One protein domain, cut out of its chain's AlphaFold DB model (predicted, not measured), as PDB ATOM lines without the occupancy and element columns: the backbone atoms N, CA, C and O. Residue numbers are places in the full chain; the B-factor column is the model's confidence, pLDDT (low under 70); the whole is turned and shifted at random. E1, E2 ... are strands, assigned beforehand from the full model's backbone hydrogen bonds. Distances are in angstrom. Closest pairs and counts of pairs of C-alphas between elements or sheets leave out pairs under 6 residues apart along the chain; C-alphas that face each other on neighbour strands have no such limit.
ATOM      1  N   VAL A 140     204.558 136.671 183.213       85.06
ATOM      2  CA  VAL A 140     204.577 138.059 182.738       85.06
ATOM      3  C   VAL A 140     203.185 138.444 182.269       85.06
ATOM      4  O   VAL A 140     202.641 137.804 181.369       85.06
ATOM      5  N   VAL A 141     202.634 139.499 182.873       86.50
ATOM      6  CA  VAL A 141     201.282 140.009 182.612       86.50
ATOM      7  C   VAL A 141     201.376 141.504 182.317       86.50
ATOM      8  O   VAL A 141     201.630 142.325 183.206       86.50
ATOM      9  N   GLY A 142     201.225 141.864 181.042       81.31
ATOM     10  CA  GLY A 142     201.500 143.220 180.564       81.31
ATOM     11  C   GLY A 142     202.975 143.600 180.748       81.31
ATOM     12  O   GLY A 142     203.856 142.971 180.167       81.31
ATOM     13  N   GLU A 143     203.243 144.635 181.550       78.25
ATOM     14  CA  GLU A 143     204.605 145.065 181.920       78.25
ATOM     15  C   GLU A 143     205.102 144.452 183.249       78.25
ATOM     16  O   GLU A 143     206.267 144.627 183.602       78.25
ATOM     17  N   ASN A 144     204.245 143.738 183.991       84.38
ATOM     18  CA  ASN A 144     204.579 143.190 185.307       84.38
ATOM     19  C   ASN A 144     205.159 141.774 185.190       84.38
ATOM     20  O   ASN A 144     204.608 140.936 184.475       84.38
ATOM     21  N   GLU A 145     206.226 141.490 185.940       87.31
ATOM     22  CA  GLU A 145     206.812 140.151 186.063       87.31
ATOM     23  C   GLU A 145     206.612 139.614 187.487       87.31
ATOM     24  O   GLU A 145     206.928 140.298 188.459       87.31
ATOM     25  N   TYR A 146     206.133 138.378 187.597       87.31
ATOM     26  CA  TYR A 146     205.867 137.664 188.844       87.31
ATOM     27  C   TYR A 146     206.748 136.416 188.898       87.31
ATOM     28  O   TYR A 146     206.734 135.609 187.970       87.31
ATOM     29  N   GLU A 147     207.537 136.262 189.958       87.38
ATOM     30  CA  GLU A 147     208.433 135.113 190.121       87.38
ATOM     31  C   GLU A 147     207.644 133.858 190.523       87.38
ATOM     32  O   GLU A 147     206.825 133.894 191.441       87.38
ATOM     33  N   LEU A 148     207.876 132.755 189.808       84.75
ATOM     34  CA  LEU A 148     207.283 131.456 190.105       84.75
ATOM     35  C   LEU A 148     208.127 130.741 191.169       84.75
ATOM     36  O   LEU A 148     209.340 130.580 191.010       84.75
ATOM     37  N   LYS A 149     207.480 130.266 192.234       85.12
ATOM     38  CA  LYS A 149     208.096 129.434 193.276       85.12
ATOM     39  C   LYS A 149     208.341 128.029 192.730       85.12
ATOM     40  O   LYS A 149     207.502 127.517 192.003       85.12
ATOM     41  N   PHE A 150     209.438 127.376 193.095       82.00
ATOM     42  CA  PHE A 150     209.673 125.969 192.743       82.00
ATOM     43  C   PHE A 150     208.885 125.029 193.673       82.00
ATOM     44  O   PHE A 150     208.926 125.201 194.892       82.00
ATOM     45  N   ASN A 151     208.198 124.021 193.127       80.00
ATOM     46  CA  ASN A 151     207.591 122.948 193.917       80.00
ATOM     47  C   ASN A 151     208.626 121.856 194.219       80.00
ATOM     48  O   ASN A 151     208.775 120.877 193.488       80.00
ATOM     49  N   GLN A 152     209.326 122.021 195.341       73.50
ATOM     50  CA  GLN A 152     210.341 121.080 195.825       73.50
ATOM     51  C   GLN A 152     209.800 119.682 196.186       73.50
ATOM     52  O   GLN A 152     210.588 118.733 196.251       73.50
ATOM     53  N   PHE A 153     208.484 119.550 196.395       69.81
ATOM     54  CA  PHE A 153     207.802 118.304 196.765       69.81
ATOM     55  C   PHE A 153     207.341 117.491 195.544       69.81
ATOM     56  O   PHE A 153     207.057 116.295 195.655       69.81
ATOM     57  N   ASN A 154     207.324 118.093 194.348       72.81
ATOM     58  CA  ASN A 154     207.071 117.371 193.107       72.81
ATOM     59  C   ASN A 154     208.338 116.621 192.651       72.81
ATOM     60  O   ASN A 154     209.194 117.116 191.916       72.81
ATOM     61  N   SER A 155     208.467 115.372 193.093       67.62
ATOM     62  CA  SER A 155     209.557 114.478 192.671       67.62
ATOM     63  C   SER A 155     209.402 113.946 191.240       67.62
ATOM     64  O   SER A 155     210.369 113.438 190.661       67.62
ATOM     65  N   SER A 156     208.216 114.073 190.634       68.12
ATOM     66  CA  SER A 156     207.932 113.514 189.311       68.12
ATOM     67  C   SER A 156     208.553 114.346 188.186       68.12
ATOM     68  O   SER A 156     209.087 113.777 187.228       68.12
ATOM     69  N   TYR A 157     208.546 115.673 188.296       75.94
ATOM     70  CA  TYR A 157     209.100 116.613 187.315       75.94
ATOM     71  C   TYR A 157     209.425 117.953 187.985       75.94
ATOM     72  O   TYR A 157     209.109 118.156 189.149       75.94
ATOM     73  N   ASP A 158     210.122 118.846 187.284       78.19
ATOM     74  CA  ASP A 158     210.339 120.196 187.805       78.19
ATOM     75  C   ASP A 158     209.060 121.008 187.582       78.19
ATOM     76  O   ASP A 158     208.651 121.235 186.442       78.19
ATOM     77  N   GLU A 159     208.412 121.413 188.667       83.19
ATOM     78  CA  GLU A 159     207.178 122.197 188.664       83.19
ATOM     79  C   GLU A 159     207.419 123.524 189.380       83.19
ATOM     80  O   GLU A 159     208.150 123.593 190.367       83.19
ATOM     81  N   TYR A 160     206.807 124.586 188.875       85.69
ATOM     82  CA  TYR A 160     206.871 125.927 189.429       85.69
ATOM     83  C   TYR A 160     205.468 126.517 189.491       85.69
ATOM     84  O   TYR A 160     204.637 126.216 188.638       85.69
ATOM     85  N   TYR A 161     205.192 127.370 190.472       87.44
ATOM     86  CA  TYR A 161     203.841 127.840 190.735       87.44
ATOM     87  C   TYR A 161     203.765 129.273 191.265       87.44
ATOM     88  O   TYR A 161     204.696 129.803 191.875       87.44
ATOM     89  N   ILE A 162     202.598 129.883 191.069       88.69
ATOM     90  CA  ILE A 162     202.092 131.002 191.864       88.69
ATOM     91  C   ILE A 162     200.729 130.562 192.394       88.69
ATOM     92  O   ILE A 162     199.827 130.285 191.608       88.69
ATOM     93  N   ASP A 163     200.592 130.488 193.719       82.62
ATOM     94  CA  ASP A 163     199.378 130.001 194.397       82.62
ATOM     95  C   ASP A 163     198.135 130.811 194.043       82.62
ATOM     96  O   ASP A 163     197.046 130.252 193.895       82.62
ATOM     97  N   GLU A 164     198.344 132.127 193.963       86.44
ATOM     98  CA  GLU A 164     197.349 133.181 193.852       86.44
ATOM     99  C   GLU A 164     197.963 134.404 193.159       86.44
ATOM    100  O   GLU A 164     198.958 134.970 193.617       86.44
ATOM    101  N   ILE A 165     197.335 134.850 192.079       88.44
ATOM    102  CA  ILE A 165     197.629 136.101 191.385       88.44
ATOM    103  C   ILE A 165     196.313 136.739 190.945       88.44
ATOM    104  O   ILE A 165     195.458 136.079 190.358       88.44
ATOM    105  N   LYS A 166     196.133 138.033 191.232       86.75
ATOM    106  CA  LYS A 166     194.959 138.781 190.767       86.75
ATOM    107  C   LYS A 166     195.152 139.211 189.323       86.75
ATOM    108  O   LYS A 166     196.106 139.927 189.023       86.75
ATOM    109  N   LEU A 167     194.231 138.791 188.466       87.25
ATOM    110  CA  LEU A 167     194.240 139.036 187.031       87.25
ATOM    111  C   LEU A 167     192.893 139.610 186.586       87.25
ATOM    112  O   LEU A 167     191.859 139.382 187.214       87.25
ATOM    113  N   ASN A 168     192.908 140.371 185.500       87.62
ATOM    114  CA  ASN A 168     191.729 140.991 184.913       87.62
ATOM    115  C   ASN A 168     191.292 140.225 183.662       87.62
ATOM    116  O   ASN A 168     192.108 139.634 182.961       87.62
ATOM    117  N   GLU A 169     190.005 140.293 183.334       87.06
ATOM    118  CA  GLU A 169     189.468 139.768 182.079       87.06
ATOM    119  C   GLU A 169     190.250 140.322 180.871       87.06
ATOM    120  O   GLU A 169     190.368 141.537 180.695       87.06
ATOM    121  N   ASN A 170     190.713 139.429 179.995       86.50
ATOM    122  CA  ASN A 170     191.582 139.692 178.840       86.50
ATOM    123  C   ASN A 170     193.057 140.026 179.157       86.50
ATOM    124  O   ASN A 170     193.798 140.348 178.224       86.50
ATOM    125  N   ASP A 171     193.524 139.915 180.409       89.12
ATOM    126  CA  ASP A 171     194.967 139.914 180.688       89.12
ATOM    127  C   ASP A 171     195.635 138.730 179.967       89.12
ATOM    128  O   ASP A 171     195.108 137.616 179.940       89.12
ATOM    129  N   VAL A 172     196.802 138.972 179.363       85.81
ATOM    130  CA  VAL A 172     197.557 137.953 178.620       85.81
ATOM    131  C   VAL A 172     198.816 137.591 179.394       85.81
ATOM    132  O   VAL A 172     199.669 138.447 179.638       85.81
ATOM    133  N   ILE A 173     198.925 136.315 179.757       86.00
ATOM    134  CA  ILE A 173     200.027 135.748 180.533       86.00
ATOM    135  C   ILE A 173     201.028 135.100 179.575       86.00
ATOM    136  O   ILE A 173     200.640 134.395 178.645       86.00
ATOM    137  N   SER A 174     202.317 135.327 179.805       84.81
ATOM    138  CA  SER A 174     203.434 134.670 179.109       84.81
ATOM    139  C   SER A 174     204.558 134.348 180.099       84.81
ATOM    140  O   SER A 174     204.485 134.772 181.250       84.81
ATOM    141  N   PHE A 175     205.594 133.611 179.691       83.19
ATOM    142  CA  PHE A 175     206.621 133.111 180.614       83.19
ATOM    143  C   PHE A 175     208.061 133.382 180.141       83.19
ATOM    144  O   PHE A 175     208.354 133.363 178.939       83.19
ATOM    145  N   LYS A 176     208.971 133.614 181.099       79.06
ATOM    146  CA  LYS A 176     210.406 133.889 180.878       79.06
ATOM    147  C   LYS A 176     211.314 133.075 181.801       79.06
ATOM    148  O   LYS A 176     210.915 132.716 182.910       79.06
ATOM    149  N   ASP A 177     212.549 132.860 181.352       76.19
ATOM    150  CA  ASP A 177     213.642 132.319 182.169       76.19
ATOM    151  C   ASP A 177     214.379 133.401 182.991       76.19
ATOM    152  O   ASP A 177     214.119 134.604 182.883       76.19
ATOM    153  N   ASN A 178     215.341 132.956 183.804       68.25
ATOM    154  CA  ASN A 178     216.196 133.807 184.636       68.25
ATOM    155  C   ASN A 178     217.139 134.755 183.878       68.25
ATOM    156  O   ASN A 178     217.665 135.691 184.481       68.25
ATOM    157  N   GLU A 179     217.369 134.541 182.584       67.06
ATOM    158  CA  GLU A 179     218.153 135.451 181.741       67.06
ATOM    159  C   GLU A 179     217.261 136.517 181.074       67.06
ATOM    160  O   GLU A 179     217.754 137.413 180.385       67.06
ATOM    161  N   GLY A 180     215.945 136.465 181.319       63.38
ATOM    162  CA  GLY A 180     214.951 137.358 180.732       63.38
ATOM    163  C   GLY A 180     214.578 136.986 179.298       63.38
ATOM    164  O   GLY A 180     213.907 137.775 178.625       63.38
ATOM    165  N   ASN A 181     214.989 135.808 178.818       67.94
ATOM    166  CA  ASN A 181     214.604 135.323 177.504       67.94
ATOM    167  C   ASN A 181     213.161 134.803 177.547       67.94
ATOM    168  O   ASN A 181     212.736 134.140 178.497       67.94
ATOM    169  N   ASN A 182     212.412 135.048 176.472       63.31
ATOM    170  CA  ASN A 182     211.157 134.338 176.244       63.31
ATOM    171  C   ASN A 182     211.469 132.852 176.014       63.31
ATOM    172  O   ASN A 182     212.373 132.524 175.237       63.31
ATOM    173  N   LEU A 183     210.693 131.970 176.646       64.06
ATOM    174  CA  LEU A 183     210.868 130.516 176.602       64.06
ATOM    175  C   LEU A 183     210.523 129.952 175.212       64.06
ATOM    176  O   LEU A 183     209.426 129.464 174.956       64.06
ATOM    177  N   ASN A 184     211.472 130.050 174.282       52.12
ATOM    178  CA  ASN A 184     211.300 129.677 172.877       52.12
ATOM    179  C   ASN A 184     211.470 128.165 172.637       52.12
ATOM    180  O   ASN A 184     212.356 127.738 171.892       52.12
ATOM    181  N   TYR A 185     210.577 127.356 173.207       54.97
ATOM    182  CA  TYR A 185     210.403 125.951 172.830       54.97
ATOM    183  C   TYR A 185     209.170 125.817 171.921       54.97
ATOM    184  O   TYR A 185     208.047 125.645 172.375       54.97
ATOM    185  N   SER A 186     209.408 125.956 170.611       48.28
ATOM    186  CA  SER A 186     208.434 125.832 169.504       48.28
ATOM    187  C   SER A 186     207.454 124.653 169.700       48.28
ATOM    188  O   SER A 186     207.912 123.540 169.946       48.28
ATOM    189  N   LEU A 187     206.131 124.786 169.528       47.28
ATOM    190  CA  LEU A 187     205.380 125.654 168.602       47.28
ATOM    191  C   LEU A 187     204.378 126.604 169.290       47.28
ATOM    192  O   LEU A 187     203.598 126.179 170.130       47.28
ATOM    193  N   ASP A 188     204.358 127.848 168.800       49.12
ATOM    194  CA  ASP A 188     203.337 128.893 168.987       49.12
ATOM    195  C   ASP A 188     202.996 129.322 170.427       49.12
ATOM    196  O   ASP A 188     201.951 128.969 170.961       49.12
ATOM    197  N   LEU A 189     203.867 130.192 170.972       56.06
ATOM    198  CA  LEU A 189     203.599 131.211 172.008       56.06
ATOM    199  C   LEU A 189     202.385 130.905 172.894       56.06
ATOM    200  O   LEU A 189     201.299 131.444 172.680       56.06
ATOM    201  N   GLU A 190     202.598 130.067 173.905       62.28
ATOM    202  CA  GLU A 190     201.581 129.725 174.893       62.28
ATOM    203  C   GLU A 190     201.225 130.965 175.725       62.28
ATOM    204  O   GLU A 190     201.856 131.295 176.730       62.28
ATOM    205  N   THR A 191     200.239 131.710 175.227       70.00
ATOM    206  CA  THR A 191     199.709 132.918 175.847       70.00
ATOM    207  C   THR A 191     198.313 132.638 176.368       70.00
ATOM    208  O   THR A 191     197.358 132.567 175.589       70.00
ATOM    209  N   TYR A 192     198.181 132.497 177.682       80.25
ATOM    210  CA  TYR A 192     196.879 132.333 178.317       80.25
ATOM    211  C   TYR A 192     196.178 133.690 178.382       80.25
ATOM    212  O   TYR A 192     196.721 134.642 178.942       80.25
ATOM    213  N   THR A 193     194.987 133.787 177.792       84.69
ATOM    214  CA  THR A 193     194.131 134.974 177.914       84.69
ATOM    215  C   THR A 193     193.112 134.718 179.012       84.69
ATOM    216  O   THR A 193     192.319 133.783 178.914       84.69
ATOM    217  N   VAL A 194     193.147 135.546 180.049       85.25
ATOM    218  CA  VAL A 194     192.342 135.397 181.260       85.25
ATOM    219  C   VAL A 194     190.848 135.569 180.939       85.25
ATOM    220  O   VAL A 194     190.465 136.620 180.416       85.25
ATOM    221  N   PRO A 195     189.989 134.566 181.218       83.44
ATOM    222  CA  PRO A 195     188.600 134.561 180.754       83.44
ATOM    223  C   PRO A 195     187.647 135.420 181.599       83.44
ATOM    224  O   PRO A 195     186.579 135.782 181.110       83.44
ATOM    225  N   ALA A 196     188.009 135.737 182.845       84.69
ATOM    226  CA  ALA A 196     187.249 136.579 183.766       84.69
ATOM    227  C   ALA A 196     188.201 137.287 184.746       84.69
ATOM    228  O   ALA A 196     189.298 136.805 185.005       84.69
ATOM    229  N   SER A 197     187.809 138.431 185.309       84.88
ATOM    230  CA  SER A 197     188.603 139.063 186.373       84.88
ATOM    231  C   SER A 197     188.476 138.269 187.675       84.88
ATOM    232  O   SER A 197     187.357 138.071 188.147       84.88
ATOM    233  N   GLY A 198     189.598 137.877 188.280       84.62
ATOM    234  CA  GLY A 198     189.621 137.083 189.508       84.62
ATOM    235  C   GLY A 198     191.031 136.713 189.975       84.62
ATOM    236  O   GLY A 198     192.037 137.140 189.401       84.62
ATOM    237  N   THR A 199     191.108 135.922 191.038       87.62
ATOM    238  CA  THR A 199     192.343 135.341 191.563       87.62
ATOM    239  C   THR A 199     192.580 133.975 190.921       87.62
ATOM    240  O   THR A 199     191.769 133.060 191.042       87.62
ATOM    241  N   TYR A 200     193.715 133.829 190.243       87.06
ATOM    242  CA  TYR A 200     194.125 132.612 189.544       87.06
ATOM    243  C   TYR A 200     195.329 131.965 190.224       87.06
ATOM    244  O   TYR A 200     196.123 132.637 190.879       87.06
ATOM    245  N   ARG A 201     195.487 130.661 190.024       88.56
ATOM    246  CA  ARG A 201     196.710 129.903 190.271       88.56
ATOM    247  C   ARG A 201     197.402 129.646 188.944       88.56
ATOM    248  O   ARG A 201     196.747 129.421 187.929       88.56
ATOM    249  N   ILE A 202     198.727 129.659 188.966       88.56
ATOM    250  CA  ILE A 202     199.567 129.305 187.825       88.56
ATOM    251  C   ILE A 202     200.429 128.115 188.230       88.56
ATOM    252  O   ILE A 202     201.100 128.183 189.256       88.56
ATOM    253  N   LEU A 203     200.443 127.073 187.404       86.94
ATOM    254  CA  LEU A 203     201.443 126.008 187.386       86.94
ATOM    255  C   LEU A 203     202.251 126.119 186.087       86.94
ATOM    256  O   LEU A 203     201.716 126.472 185.037       86.94
ATOM    257  N   TYR A 204     203.541 125.816 186.148       85.94
ATOM    258  CA  TYR A 204     204.485 125.852 185.036       85.94
ATOM    259  C   TYR A 204     205.489 124.702 185.168       85.94
ATOM    260  O   TYR A 204     205.870 124.320 186.271       85.94
ATOM    261  N   THR A 205     205.949 124.152 184.051       81.81
ATOM    262  CA  THR A 205     207.053 123.191 184.007       81.81
ATOM    263  C   THR A 205     207.951 123.500 182.809       81.81
ATOM    264  O   THR A 205     207.434 123.778 181.729       81.81
ATOM    265  N   PRO A 206     209.292 123.423 182.927       74.56
ATOM    266  CA  PRO A 206     210.187 123.511 181.773       74.56
ATOM    267  C   PRO A 206     210.120 122.274 180.857       74.56
ATOM    268  O   PRO A 206     210.797 122.239 179.830       74.56
ATOM    269  N   GLY A 207     209.307 121.271 181.212       74.38
ATOM    270  CA  GLY A 207     209.158 120.017 180.486       74.38
ATOM    271  C   GLY A 207     210.254 119.011 180.839       74.38
ATOM    272  O   GLY A 207     211.433 119.345 180.971       74.38
ATOM    273  N   LYS A 208     209.877 117.738 180.992       75.50
ATOM    274  CA  LYS A 208     210.816 116.663 181.350       75.50
ATOM    275  C   LYS A 208     211.066 115.757 180.152       75.50
ATOM    276  O   LYS A 208     210.123 115.190 179.612       75.50
ATOM    277  N   ILE A 209     212.329 115.571 179.762       75.38
ATOM    278  CA  ILE A 209     212.706 114.563 178.760       75.38
ATOM    279  C   ILE A 209     213.133 113.282 179.477       75.38
ATOM    280  O   ILE A 209     214.038 113.291 180.310       75.38
ATOM    281  N   THR A 210     212.493 112.156 179.169       72.06
ATOM    282  CA  THR A 210     212.870 110.828 179.686       72.06
ATOM    283  C   THR A 210     212.600 109.784 178.605       72.06
ATOM    284  O   THR A 210     211.588 109.859 177.914       72.06
ATOM    285  N   ASP A 211     213.547 108.867 178.384       73.25
ATOM    286  CA  ASP A 211     213.510 107.859 177.306       73.25
ATOM    287  C   ASP A 211     213.200 108.429 175.904       73.25
ATOM    288  O   ASP A 211     212.536 107.805 175.080       73.25
ATOM    289  N   SER A 212     213.715 109.637 175.633       74.19
ATOM    290  CA  SER A 212     213.488 110.433 174.409       74.19
ATOM    291  C   SER A 212     212.074 111.007 174.211       74.19
ATOM    292  O   SER A 212     211.851 111.662 173.195       74.19
ATOM    293  N   ASN A 213     211.159 110.854 175.171       77.50
ATOM    294  CA  ASN A 213     209.839 111.496 175.161       77.50
ATOM    295  C   ASN A 213     209.832 112.756 176.040       77.50
ATOM    296  O   ASN A 213     210.462 112.773 177.097       77.50
ATOM    297  N   LEU A 214     209.107 113.792 175.607       82.19
ATOM    298  CA  LEU A 214     208.853 115.013 176.379       82.19
ATOM    299  C   LEU A 214     207.533 114.873 177.153       82.19
ATOM    300  O   LEU A 214     206.547 114.389 176.597       82.19
ATOM    301  N   TYR A 215     207.526 115.308 178.411       83.00
ATOM    302  CA  TYR A 215     206.350 115.336 179.279       83.00
ATOM    303  C   TYR A 215     205.939 116.781 179.606       83.00
ATOM    304  O   TYR A 215     206.814 117.605 179.891       83.00
ATOM    305  N   LEU A 216     204.629 117.053 179.546       84.94
ATOM    306  CA  LEU A 216     203.954 118.361 179.634       84.94
ATOM    307  C   LEU A 216     202.551 118.202 180.266       84.94
ATOM    308  O   LEU A 216     202.135 117.079 180.557       84.94
ATOM    309  N   TYR A 217     201.810 119.298 180.454       85.75
ATOM    310  CA  TYR A 217     200.410 119.283 180.902       85.75
ATOM    311  C   TYR A 217     199.406 119.051 179.754       85.75
ATOM    312  O   TYR A 217     199.662 119.417 178.602       85.75
ATOM    313  N   ASP A 218     198.243 118.476 180.074       85.75
ATOM    314  CA  ASP A 218     197.038 118.476 179.231       85.75
ATOM    315  C   ASP A 218     196.125 119.692 179.513       85.75
ATOM    316  O   ASP A 218     196.416 120.533 180.366       85.75
ATOM    317  N   GLU A 219     194.998 119.797 178.800       81.94
ATOM    318  CA  GLU A 219     194.014 120.887 178.970       81.94
ATOM    319  C   GLU A 219     193.348 120.935 180.364       81.94
ATOM    320  O   GLU A 219     192.737 121.941 180.725       81.94
ATOM    321  N   ASN A 220     193.474 119.865 181.157       81.50
ATOM    322  CA  ASN A 220     192.898 119.719 182.493       81.50
ATOM    323  C   ASN A 220     193.949 119.852 183.614       81.50
ATOM    324  O   ASN A 220     193.588 119.762 184.786       81.50
ATOM    325  N   GLY A 221     195.225 120.072 183.274       78.12
ATOM    326  CA  GLY A 221     196.332 120.203 184.225       78.12
ATOM    327  C   GLY A 221     196.998 118.884 184.633       78.12
ATOM    328  O   GLY A 221     197.843 118.882 185.524       78.12
ATOM    329  N   ASN A 222     196.674 117.756 183.991       83.81
ATOM    330  CA  ASN A 222     197.361 116.486 184.237       83.81
ATOM    331  C   ASN A 222     198.727 116.481 183.540       83.81
ATOM    332  O   ASN A 222     198.818 116.832 182.366       83.81
ATOM    333  N   PHE A 223     199.782 116.020 184.215       84.50
ATOM    334  CA  PHE A 223     201.120 115.914 183.626       84.50
ATOM    335  C   PHE A 223     201.385 114.519 183.035       84.50
ATOM    336  O   PHE A 223     201.207 113.501 183.706       84.50
ATOM    337  N   GLY A 224     201.853 114.458 181.787       84.12
ATOM    338  CA  GLY A 224     202.013 113.208 181.041       84.12
ATOM    339  C   GLY A 224     202.722 113.396 179.699       84.12
ATOM    340  O   GLY A 224     203.380 114.405 179.468       84.12
ATOM    341  N   THR A 225     202.628 112.403 178.812       84.88
ATOM    342  CA  THR A 225     203.224 112.444 177.465       84.88
ATOM    343  C   THR A 225     202.282 111.811 176.439       84.88
ATOM    344  O   THR A 225     201.598 110.830 176.739       84.88
ATOM    345  N   GLY A 226     202.222 112.377 175.234       83.50
ATOM    346  CA  GLY A 226     201.304 111.969 174.166       83.50
ATOM    347  C   GLY A 226     200.745 113.172 173.406       83.50
ATOM    348  O   GLY A 226     201.130 114.307 173.668       83.50
ATOM    349  N   ASP A 227     199.822 112.933 172.473       81.81
ATOM    350  CA  ASP A 227     199.233 114.003 171.655       81.81
ATOM    351  C   ASP A 227     198.359 114.987 172.457       81.81
ATOM    352  O   ASP A 227     198.139 116.102 171.988       81.81
ATOM    353  N   ASP A 228     197.887 114.627 173.649       82.38
ATOM    354  CA  ASP A 228     197.036 115.495 174.477       82.38
ATOM    355  C   ASP A 228     197.845 116.350 175.478       82.38
ATOM    356  O   ASP A 228     197.353 117.359 175.975       82.38
ATOM    357  N   TYR A 229     199.115 115.996 175.720       84.06
ATOM    358  CA  TYR A 229     200.010 116.659 176.677       84.06
ATOM    359  C   TYR A 229     200.936 117.635 175.947       84.06
ATOM    360  O   TYR A 229     202.000 117.257 175.449       84.06
ATOM    361  N   LYS A 230     200.497 118.888 175.828       83.50
ATOM    362  CA  LYS A 230     201.132 119.914 174.983       83.50
ATOM    363  C   LYS A 230     201.437 121.227 175.695       83.50
ATOM    364  O   LYS A 230     202.127 122.048 175.097       83.50
ATOM    365  N   TYR A 231     200.956 121.416 176.921       84.00
ATOM    366  CA  TYR A 231     201.018 122.704 177.603       84.00
ATOM    367  C   TYR A 231     202.184 122.781 178.596       84.00
ATOM    368  O   TYR A 231     202.392 121.873 179.400       84.00
ATOM    369  N   TYR A 232     202.955 123.867 178.556       83.88
ATOM    370  CA  TYR A 232     204.033 124.122 179.526       83.88
ATOM    371  C   TYR A 232     203.507 124.749 180.824       83.88
ATOM    372  O   TYR A 232     204.183 124.712 181.853       83.88
ATOM    373  N   SER A 233     202.298 125.305 180.790       85.12
ATOM    374  CA  SER A 233     201.616 125.921 181.918       85.12
ATOM    375  C   SER A 233     200.160 125.469 182.035       85.12
ATOM    376  O   SER A 233     199.509 125.131 181.048       85.12
ATOM    377  N   TYR A 234     199.642 125.488 183.260       87.06
ATOM    378  CA  TYR A 234     198.229 125.285 183.562       87.06
ATOM    379  C   TYR A 234     197.754 126.399 184.497       87.06
ATOM    380  O   TYR A 234     198.429 126.723 185.473       87.06
ATOM    381  N   ILE A 235     196.628 127.034 184.165       87.81
ATOM    382  CA  ILE A 235     196.157 128.253 184.834       87.81
ATOM    383  C   ILE A 235     194.656 128.137 185.087       87.81
ATOM    384  O   ILE A 235     193.866 128.004 184.149       87.81
ATOM    385  N   ASN A 236     194.268 128.176 186.361       86.31
ATOM    386  CA  ASN A 236     192.896 127.973 186.826       86.31
ATOM    387  C   ASN A 236     192.534 128.928 187.975       86.31
ATOM    388  O   ASN A 236     193.400 129.570 188.560       86.31
ATOM    389  N   GLU A 237     191.246 129.063 188.287       83.81
ATOM    390  CA  GLU A 237     190.779 129.945 189.365       83.81
ATOM    391  C   GLU A 237     191.172 129.398 190.749       83.81
ATOM    392  O   GLU A 237     190.995 128.213 191.044       83.81
ATOM    393  N   ALA A 238     191.697 130.267 191.614       83.75
ATOM    394  CA  ALA A 238     192.118 129.930 192.968       83.75
ATOM    395  C   ALA A 238     191.039 130.336 193.982       83.75
ATOM    396  O   ALA A 238     190.696 131.508 194.121       83.75
TER     397      ALA A 238
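What this domain is: This is residues 140 to 238 of the 1252 residues of an uncharacterized protein of Acholeplasmatales bacterium (UniProt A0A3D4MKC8). A strongly twisted sheet of four strands, E1, E2, E4 and E7, makes a wall, with E3 and part of the long link after it over one face. The small hairpin of E5 and E6 extends beyond one end of this sheet and makes much of the length. The 99 printed residues have no named helix and seven named strands, E1 to E7 along the chain; the class is all strand, though 41 residues, under half, are in named elements. The larger sheet has the order E1, E2, E4, E7, and both sheets are antiparallel. The whole is compact, with a radius of gyration of the C-alphas of 13.4 A and spans of 40 by 28 by 27 A.

How they stand to each other: E2, residues 160 to 167, and E4, residues 198 to 204, are antiparallel inner strands at 159 degrees, with N 162 and O 202 at 2.9 A, within hydrogen-bond range. E2 bends by 69 degrees at residue 164. Edge strand E1, residues 144 to 150, forms a hairpin with E2, with N 149 and O 161 at 2.8 A. Edge strand E7, residues 233 to 237, is antiparallel to E4, with N 203 and O 234 at 2.8 A. E3, residues 172 to 177, pairs with no named strand; it is near E1, and its residues 172 to 173 pair with residues 192 to 193, antiparallel. E5, residues 208 to 210, and E6, residues 213 to 217, form a hairpin, with N 210 and O 213 at 3.0 A.

Where its parts are: E1 begins at C-alpha 144 (204.579, 143.190, 185.307) and is 19.4 A long. E2 measures 18.4 A, E3 17.4 A and E4 19.2 A. E7 ends at C-alpha 237 (190.779, 129.945, 189.365).

The domain as a whole: The C-alphas farthest apart, of Ser 197 and Asp 211, are 40.9 A apart. The printed part has no cut. The links E3 to E4 and E6 to E7 are long. Confidence is under 70 at residues 153, 155 to 156 and 178 to 190.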